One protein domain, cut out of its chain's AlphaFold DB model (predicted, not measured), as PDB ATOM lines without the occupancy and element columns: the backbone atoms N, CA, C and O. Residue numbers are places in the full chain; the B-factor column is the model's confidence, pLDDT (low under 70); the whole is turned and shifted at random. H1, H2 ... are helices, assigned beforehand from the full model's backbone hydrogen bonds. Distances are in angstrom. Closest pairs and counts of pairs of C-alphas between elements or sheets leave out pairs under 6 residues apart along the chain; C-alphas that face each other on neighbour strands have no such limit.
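Overview. This is residues 42 to 100 of the 100 residues of an uncharacterized protein of Pseudoalteromonas sp. S4488 (UniProt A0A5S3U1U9). What shape does the model show? Helix H1 and a helical hairpin of H2 and H3 meet at a corner, where the end of H1 comes close to the beginning of H2, and make a wide V. Residues 42 to 51, with no named element, run across the open side of this V to the beginning of H1. What is it made of? The printed part has 59 residues with three named helices, in the order H1, H2, H3, and no named strand; its class is all helix. How closely is it gathered? It is loose, with a radius of gyration of the C-alphas of 13.1 A and spans of 41 by 20 by 16 A.

Arrangement. What comes first, and how does it stand to the next helix? H1, residues 52 to 65, and H2, residues 68 to 81, are close but not clearly touching, with the C-alphas of Leu 65 and Arg 71 closest at 6.1 A. Their lines are about perpendicular, at 78 degrees. What follows? H3, residues 86 to 97, touches H2, and the two form a hairpin; their closest C-alphas, those of Met 79 and Asn 87, are 5.1 A apart. They run opposite ways at a shallow tilt of 21 degrees. H1 and H3 are apart. What do the backbones show? In H1, H2 and H3 every O i to N i+4 pair is within hydrogen-bond range.

Along the chain. Where does the first helix lie? H1 runs 20.0 A from C-alpha 52 at (6.657, 5.689, 28.077) to C-alpha 65. Where are the others? H2 runs 19.7 A from C-alpha 68 at (8.973, 29.766, 16.007) to C-alpha 81. H3 runs 16.7 A from C-alpha 86 to C-alpha 97 at (-0.883, 29.665, 24.727).

Size, cuts and confidence. How large is it? The two C-alphas farthest apart, those of Glu 52 and Glu 84, are 41.1 A apart. Is it continuous? The printed part has no cut, and the links H1 to H2 and H2 to H3 are tight. Where is confidence low? Residue 100, the chain's last, is under 70; the mean pLDDT of the printed part is 89.6.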
ATOM      1  N   VAL A  42     -10.512  27.124  22.041       73.69
ATOM      2  CA  VAL A  42     -10.215  25.729  22.332       73.69
ATOM      3  C   VAL A  42      -9.341  25.198  21.206       73.69
ATOM      4  O   VAL A  42      -9.744  25.229  20.038       73.69
ATOM      5  N   PHE A  43      -8.161  24.704  21.568       76.75
ATOM      6  CA  PHE A  43      -7.234  24.061  20.646       76.75
ATOM      7  C   PHE A  43      -7.376  22.545  20.701       76.75
ATOM      8  O   PHE A  43      -7.746  21.969  21.724       76.75
ATOM      9  N   GLY A  44      -7.068  21.895  19.582       77.94
ATOM     10  CA  GLY A  44      -6.884  20.451  19.560       77.94
ATOM     11  C   GLY A  44      -5.575  20.055  20.242       77.94
ATOM     12  O   GLY A  44      -4.605  20.812  20.236       77.94
ATOM     13  N   TYR A  45      -5.541  18.838  20.775       81.69
ATOM     14  CA  TYR A  45      -4.347  18.235  21.359       81.69
ATOM     15  C   TYR A  45      -4.099  16.877  20.715       81.69
ATOM     16  O   TYR A  45      -5.034  16.191  20.296       81.69
ATOM     17  N   ILE A  46      -2.834  16.469  20.669       85.19
ATOM     18  CA  ILE A  46      -2.479  15.100  20.305       85.19
ATOM     19  C   ILE A  46      -2.566  14.251  21.569       85.19
ATOM     20  O   ILE A  46      -1.878  14.514  22.554       85.19
ATOM     21  N   ALA A  47      -3.411  13.226  21.528       91.12
ATOM     22  CA  ALA A  47      -3.485  12.212  22.567       91.12
ATOM     23  C   ALA A  47      -2.616  11.010  22.177       91.12
ATOM     24  O   ALA A  47      -2.700  10.510  21.054       91.12
ATOM     25  N   CYS A  48      -1.796  10.528  23.109       95.00
ATOM     26  CA  CYS A  48      -0.997   9.313  22.943       95.00
ATOM     27  C   CYS A  48      -1.341   8.292  24.032       95.00
ATOM     28  O   CYS A  48      -1.922   8.639  25.061       95.00
ATOM     29  N   SER A  49      -0.974   7.024  23.812       95.50
ATOM     30  CA  SER A  49      -1.117   5.990  24.841       95.50
ATOM     31  C   SER A  49      -0.349   6.386  26.113       95.50
ATOM     32  O   SER A  49       0.697   7.028  26.010       95.50
ATOM     33  N   PRO A  50      -0.791   5.980  27.316       95.44
ATOM     34  CA  PRO A  50      -0.130   6.350  28.574       95.44
ATOM     35  C   PRO A  50       1.201   5.605  28.816       95.44
ATOM     36  O   PRO A  50       1.683   5.524  29.944       95.44
ATOM     37  N   THR A  51       1.794   5.045  27.761       98.12
ATOM     38  CA  THR A  51       3.077   4.337  27.789       98.12
ATOM     39  C   THR A  51       4.247   5.320  27.793       98.12
ATOM     40  O   THR A  51       4.092   6.480  27.414       98.12
ATOM     41  N   GLU A  52       5.446   4.856  28.147       97.50
ATOM     42  CA  GLU A  52       6.657   5.689  28.077       97.50
ATOM     43  C   GLU A  52       6.927   6.217  26.661       97.50
ATOM     44  O   GLU A  52       7.254   7.389  26.489       97.50
ATOM     45  N   VAL A  53       6.685   5.400  25.631       96.94
ATOM     46  CA  VAL A  53       6.798   5.832  24.228       96.94
ATOM     47  C   VAL A  53       5.774   6.923  23.903       96.94
ATOM     48  O   VAL A  53       6.103   7.912  23.251       96.94
ATOM     49  N   GLY A  54       4.538   6.792  24.393       97.06
ATOM     50  CA  GLY A  54       3.510   7.818  24.215       97.06
ATOM     51  C   GLY A  54       3.856   9.136  24.913       97.06
ATOM     52  O   GLY A  54       3.697  10.203  24.323       97.06
ATOM     53  N   LYS A  55       4.421   9.082  26.127       95.88
ATOM     54  CA  LYS A  55       4.930  10.271  26.834       95.88
ATOM     55  C   LYS A  55       6.076  10.939  26.071       95.88
ATOM     56  O   LYS A  55       6.096  12.164  25.959       95.88
ATOM     57  N   GLN A  56       6.996  10.154  25.505       96.25
ATOM     58  CA  GLN A  56       8.078  10.670  24.658       96.25
ATOM     59  C   GLN A  56       7.536  11.356  23.399       96.25
ATOM     60  O   GLN A  56       7.990  12.448  23.061       96.25
ATOM     61  N   ALA A  57       6.528  10.772  22.741       95.44
ATOM     62  CA  ALA A  57       5.877  11.389  21.588       95.44
ATOM     63  C   ALA A  57       5.244  12.744  21.953       95.44
ATOM     64  O   ALA A  57       5.504  13.738  21.274       95.44
ATOM     65  N   ILE A  58       4.499  12.816  23.063       94.25
ATOM     66  CA  ILE A  58       3.925  14.077  23.568       94.25
ATOM     67  C   ILE A  58       5.026  15.114  23.824       94.25
ATOM     68  O   ILE A  58       4.892  16.268  23.418       94.25
ATOM     69  N   ALA A  59       6.136  14.718  24.454       92.81
ATOM     70  CA  ALA A  59       7.250  15.621  24.731       92.81
ATOM     71  C   ALA A  59       7.889  16.178  23.445       92.81
ATOM     72  O   ALA A  59       8.181  17.373  23.373       92.81
ATOM     73  N   LEU A  60       8.065  15.341  22.416       93.44
ATOM     74  CA  LEU A  60       8.583  15.764  21.111       93.44
ATOM     75  C   LEU A  60       7.641  16.758  20.422       93.44
ATOM     76  O   LEU A  60       8.103  17.796  19.945       93.44
ATOM     77  N   PHE A  61       6.333  16.485  20.418       91.25
ATOM     78  CA  PHE A  61       5.338  17.401  19.857       91.25
ATOM     79  C   PHE A  61       5.302  18.734  20.604       91.25
ATOM     80  O   PHE A  61       5.379  19.783  19.969       91.25
ATOM     81  N   ASN A  62       5.273  18.711  21.938       89.19
ATOM     82  CA  ASN A  62       5.287  19.929  22.750       89.19
ATOM     83  C   ASN A  62       6.553  20.757  22.515       89.19
ATOM     84  O   ASN A  62       6.484  21.981  22.424       89.19
ATOM     85  N   LYS A  63       7.712  20.105  22.370       91.56
ATOM     86  CA  LYS A  63       8.962  20.790  22.031       91.56
ATOM     87  C   LYS A  63       8.888  21.437  20.649       91.56
ATOM     88  O   LYS A  63       9.299  22.583  20.504       91.56
ATOM     89  N   ALA A  64       8.361  20.730  19.649       91.31
ATOM     90  CA  ALA A  64       8.204  21.264  18.299       91.31
ATOM     91  C   ALA A  64       7.233  22.457  18.263       91.31
ATOM     92  O   ALA A  64       7.559  23.473  17.653       91.31
ATOM     93  N   LEU A  65       6.098  22.374  18.967       88.31
ATOM     94  CA  LEU A  65       5.085  23.437  19.052       88.31
ATOM     95  C   LEU A  65       5.613  24.752  19.634       88.31
ATOM     96  O   LEU A  65       5.082  25.804  19.307       88.31
ATOM     97  N   LYS A  66       6.663  24.713  20.460       87.81
ATOM     98  CA  LYS A  66       7.304  25.918  21.012       87.81
ATOM     99  C   LYS A  66       8.272  26.595  20.041       87.81
ATOM    100  O   LYS A  66       8.716  27.711  20.291       87.81
ATOM    101  N   THR A  67       8.637  25.934  18.943       92.00
ATOM    102  CA  THR A  67       9.554  26.524  17.963       92.00
ATOM    103  C   THR A  67       8.838  27.575  17.123       92.00
ATOM    104  O   THR A  67       7.712  27.362  16.676       92.00
ATOM    105  N   GLU A  68       9.511  28.693  16.851       92.19
ATOM    106  CA  GLU A  68       8.973  29.766  16.007       92.19
ATOM    107  C   GLU A  68       8.503  29.241  14.649       92.19
ATOM    108  O   GLU A  68       7.364  29.480  14.271       92.19
ATOM    109  N   LYS A  69       9.319  28.416  13.980       94.25
ATOM    110  CA  LYS A  69       8.975  27.815  12.685       94.25
ATOM    111  C   LYS A  69       7.619  27.100  12.699       94.25
ATOM    112  O   LYS A  69       6.824  27.281  11.782       94.25
ATOM    113  N   VAL A  70       7.366  26.262  13.706       92.88
ATOM    114  CA  VAL A  70       6.108  25.503  13.798       92.88
ATOM    115  C   VAL A  70       4.952  26.416  14.192       92.88
ATOM    116  O   VAL A  70       3.871  26.278  13.626       92.88
ATOM    117  N   ARG A  71       5.168  27.371  15.106       91.06
ATOM    118  CA  ARG A  71       4.133  28.346  15.482       91.06
ATOM    119  C   ARG A  71       3.707  29.199  14.293       91.06
ATOM    120  O   ARG A  71       2.513  29.324  14.064       91.06
ATOM    121  N   THR A  72       4.654  29.712  13.510       94.38
ATOM    122  CA  THR A  72       4.370  30.489  12.298       94.38
ATOM    123  C   THR A  72       3.564  29.665  11.303       94.38
ATOM    124  O   THR A  72       2.502  30.106  10.884       94.38
ATOM    125  N   LEU A  73       3.989  28.425  11.025       95.44
ATOM    126  CA  LEU A  73       3.268  27.526  10.119       95.44
ATOM    127  C   LEU A  73       1.819  27.275  10.573       95.44
ATOM    128  O   LEU A  73       0.895  27.273   9.761       95.44
ATOM    129  N   ILE A  74       1.609  27.038  11.871       92.69
ATOM    130  CA  ILE A  74       0.266  26.811  12.417       92.69
ATOM    131  C   ILE A  74      -0.562  28.096  12.348       92.69
ATOM    132  O   ILE A  74      -1.706  28.041  11.908       92.69
ATOM    133  N   SER A  75       0.001  29.242  12.727       93.19
ATOM    134  CA  SER A  75      -0.679  30.540  12.679       93.19
ATOM    135  C   SER A  75      -1.098  30.921  11.261       93.19
ATOM    136  O   SER A  75      -2.254  31.281  11.056       93.19
ATOM    137  N   GLU A  76      -0.217  30.765  10.270       96.25
ATOM    138  CA  GLU A  76      -0.546  30.953   8.849       96.25
ATOM    139  C   GLU A  76      -1.710  30.051   8.441       96.25
ATOM    140  O   GLU A  76      -2.697  30.504   7.860       96.25
ATOM    141  N   ARG A  77      -1.656  28.776   8.837       94.44
ATOM    142  CA  ARG A  77      -2.715  27.835   8.491       94.44
ATOM    143  C   ARG A  77      -4.049  28.164   9.161       94.44
ATOM    144  O   ARG A  77      -5.099  27.986   8.548       94.44
ATOM    145  N   LEU A  78      -4.031  28.637  10.404       92.31
ATOM    146  CA  LEU A  78      -5.226  29.090  11.116       92.31
ATOM    147  C   LEU A  78      -5.807  30.359  10.474       92.31
ATOM    148  O   LEU A  78      -7.028  30.448  10.344       92.31
ATOM    149  N   MET A  79      -4.955  31.280  10.007       94.31
ATOM    150  CA  MET A  79      -5.383  32.460   9.247       94.31
ATOM    151  C   MET A  79      -6.123  32.091   7.960       94.31
ATOM    152  O   MET A  79      -7.139  32.711   7.654       94.31
ATOM    153  N   GLU A  80      -5.638  31.079   7.237       94.69
ATOM    154  CA  GLU A  80      -6.239  30.605   5.983       94.69
ATOM    155  C   GLU A  80      -7.533  29.806   6.180       94.69
ATOM    156  O   GLU A  80      -8.432  29.856   5.341       94.69
ATOM    157  N   LEU A  81      -7.603  28.993   7.236       91.50
ATOM    158  CA  LEU A  81      -8.711  28.058   7.427       91.50
ATOM    159  C   LEU A  81      -9.959  28.730   7.996       91.50
ATOM    160  O   LEU A  81     -11.069  28.330   7.642       91.50
ATOM    161  N   PHE A  82      -9.794  29.697   8.899       90.44
ATOM    162  CA  PHE A  82     -10.900  30.294   9.642       90.44
ATOM    163  C   PHE A  82     -11.430  31.572   8.986       90.44
ATOM    164  O   PHE A  82     -10.711  32.272   8.277       90.44
ATOM    165  N   HIS A  83     -12.715  31.860   9.206       88.44
ATOM    166  CA  HIS A  83     -13.359  33.055   8.670       88.44
ATOM    167  C   HIS A  83     -12.698  34.326   9.219       88.44
ATOM    168  O   HIS A  83     -12.144  34.324  10.321       88.44
ATOM    169  N   GLU A  84     -12.773  35.419   8.459       85.38
ATOM    170  CA  GLU A  84     -12.217  36.705   8.873       85.38
ATOM    171  C   GLU A  84     -12.786  37.136  10.235       85.38
ATOM    172  O   GLU A  84     -13.979  36.995  10.514       85.38
ATOM    173  N   GLY A  85     -11.910  37.611  11.120       82.88
ATOM    174  CA  GLY A  85     -12.249  37.976  12.495       82.88
ATOM    175  C   GLY A  85     -12.185  36.793  13.466       82.88
ATOM    176  O   GLY A  85     -11.560  36.919  14.519       82.88
ATOM    177  N   GLU A  86     -12.752  35.634  13.106       86.56
ATOM    178  CA  GLU A  86     -12.597  34.383  13.874       86.56
ATOM    179  C   GLU A  86     -11.130  33.920  13.852       86.56
ATOM    180  O   GLU A  86     -10.564  33.561  14.886       86.56
ATOM    181  N   ASN A  87     -10.478  34.017  12.692       90.31
ATOM    182  CA  ASN A  87      -9.080  33.647  12.508       90.31
ATOM    183  C   ASN A  87      -8.109  34.440  13.404       90.31
ATOM    184  O   ASN A  87      -7.290  33.838  14.095       90.31
ATOM    185  N   THR A  88      -8.250  35.764  13.475       89.00
ATOM    186  CA  THR A  88      -7.421  36.636  14.316       89.00
ATOM    187  C   THR A  88      -7.550  36.265  15.791       89.00
ATOM    188  O   THR A  88      -6.552  36.205  16.507       89.00
ATOM    189  N   GLN A  89      -8.766  35.973  16.259       86.94
ATOM    190  CA  GLN A  89      -8.993  35.571  17.649       86.94
ATOM    191  C   GLN A  89      -8.317  34.236  17.973       86.94
ATOM    192  O   GLN A  89      -7.661  34.114  19.009       86.94
ATOM    193  N   ILE A  90      -8.441  33.252  17.079       89.00
ATOM    194  CA  ILE A  90      -7.843  31.927  17.256       89.00
ATOM    195  C   ILE A  90      -6.314  32.006  17.217       89.00
ATOM    196  O   ILE A  90      -5.661  31.401  18.063       89.00
ATOM    197  N   VAL A  91      -5.740  32.776  16.291       90.69
ATOM    198  CA  VAL A  91      -4.284  32.957  16.182       90.69
ATOM    199  C   VAL A  91      -3.719  33.682  17.397       90.69
ATOM    200  O   VAL A  91      -2.721  33.234  17.958       90.69
ATOM    201  N   ASN A  92      -4.374  34.746  17.865       89.12
ATOM    202  CA  ASN A  92      -3.950  35.451  19.075       89.12
ATOM    203  C   ASN A  92      -3.979  34.527  20.296       89.12
ATOM    204  O   ASN A  92      -3.025  34.491  21.070       89.12
ATOM    205  N   ALA A  93      -5.044  33.737  20.447       88.56
ATOM    206  CA  ALA A  93      -5.140  32.769  21.529       88.56
ATOM    207  C   ALA A  93      -4.091  31.645  21.398       88.56
ATOM    208  O   ALA A  93      -3.568  31.188  22.413       88.56
ATOM    209  N   PHE A  94      -3.769  31.207  20.174       89.38
ATOM    210  CA  PHE A  94      -2.767  30.170  19.925       89.38
ATOM    211  C   PHE A  94      -1.377  30.676  20.304       89.38
ATOM    212  O   PHE A  94      -0.688  30.043  21.100       89.38
ATOM    213  N   ASN A  95      -0.991  31.852  19.811       88.31
ATOM    214  CA  ASN A  95       0.306  32.444  20.126       88.31
ATOM    215  C   ASN A  95       0.457  32.695  21.633       88.31
ATOM    216  O   ASN A  95       1.481  32.317  22.196       88.31
ATOM    217  N   ALA A  96      -0.583  33.202  22.304       87.12
ATOM    218  CA  ALA A  96      -0.576  33.397  23.755       87.12
ATOM    219  C   ALA A  96      -0.420  32.079  24.544       87.12
ATOM    220  O   ALA A  96       0.234  32.048  25.583       87.12
ATOM    221  N   ALA A  97      -0.991  30.968  24.062       85.38
ATOM    222  CA  ALA A  97      -0.883  29.665  24.727       85.38
ATOM    223  C   ALA A  97       0.516  29.025  24.611       85.38
ATOM    224  O   ALA A  97       0.864  28.164  25.422       85.38
ATOM    225  N   PHE A  98       1.313  29.429  23.616       81.31
ATOM    226  CA  PHE A  98       2.612  28.826  23.295       81.31
ATOM    227  C   PHE A  98       3.760  29.850  23.258       81.31
ATOM    228  O   PHE A  98       4.802  29.590  22.654       81.31
ATOM    229  N   GLU A  99       3.596  31.006  23.907       70.62
ATOM    230  CA  GLU A  99       4.597  32.082  23.996       70.62
ATOM    231  C   GLU A  99       5.775  31.776  24.955       70.62
ATOM    232  O   GLU A  99       6.687  32.593  25.078       70.62
ATOM    233  N   HIS A 100       5.816  30.591  25.588       56.75
ATOM    234  CA  HIS A 100       6.814  30.199  26.601       56.75
ATOM    235  C   HIS A 100       7.500  28.850  26.334       56.75
ATOM    236  O   HIS A 100       6.804  27.807  26.243       56.75
TER     237      HIS A 100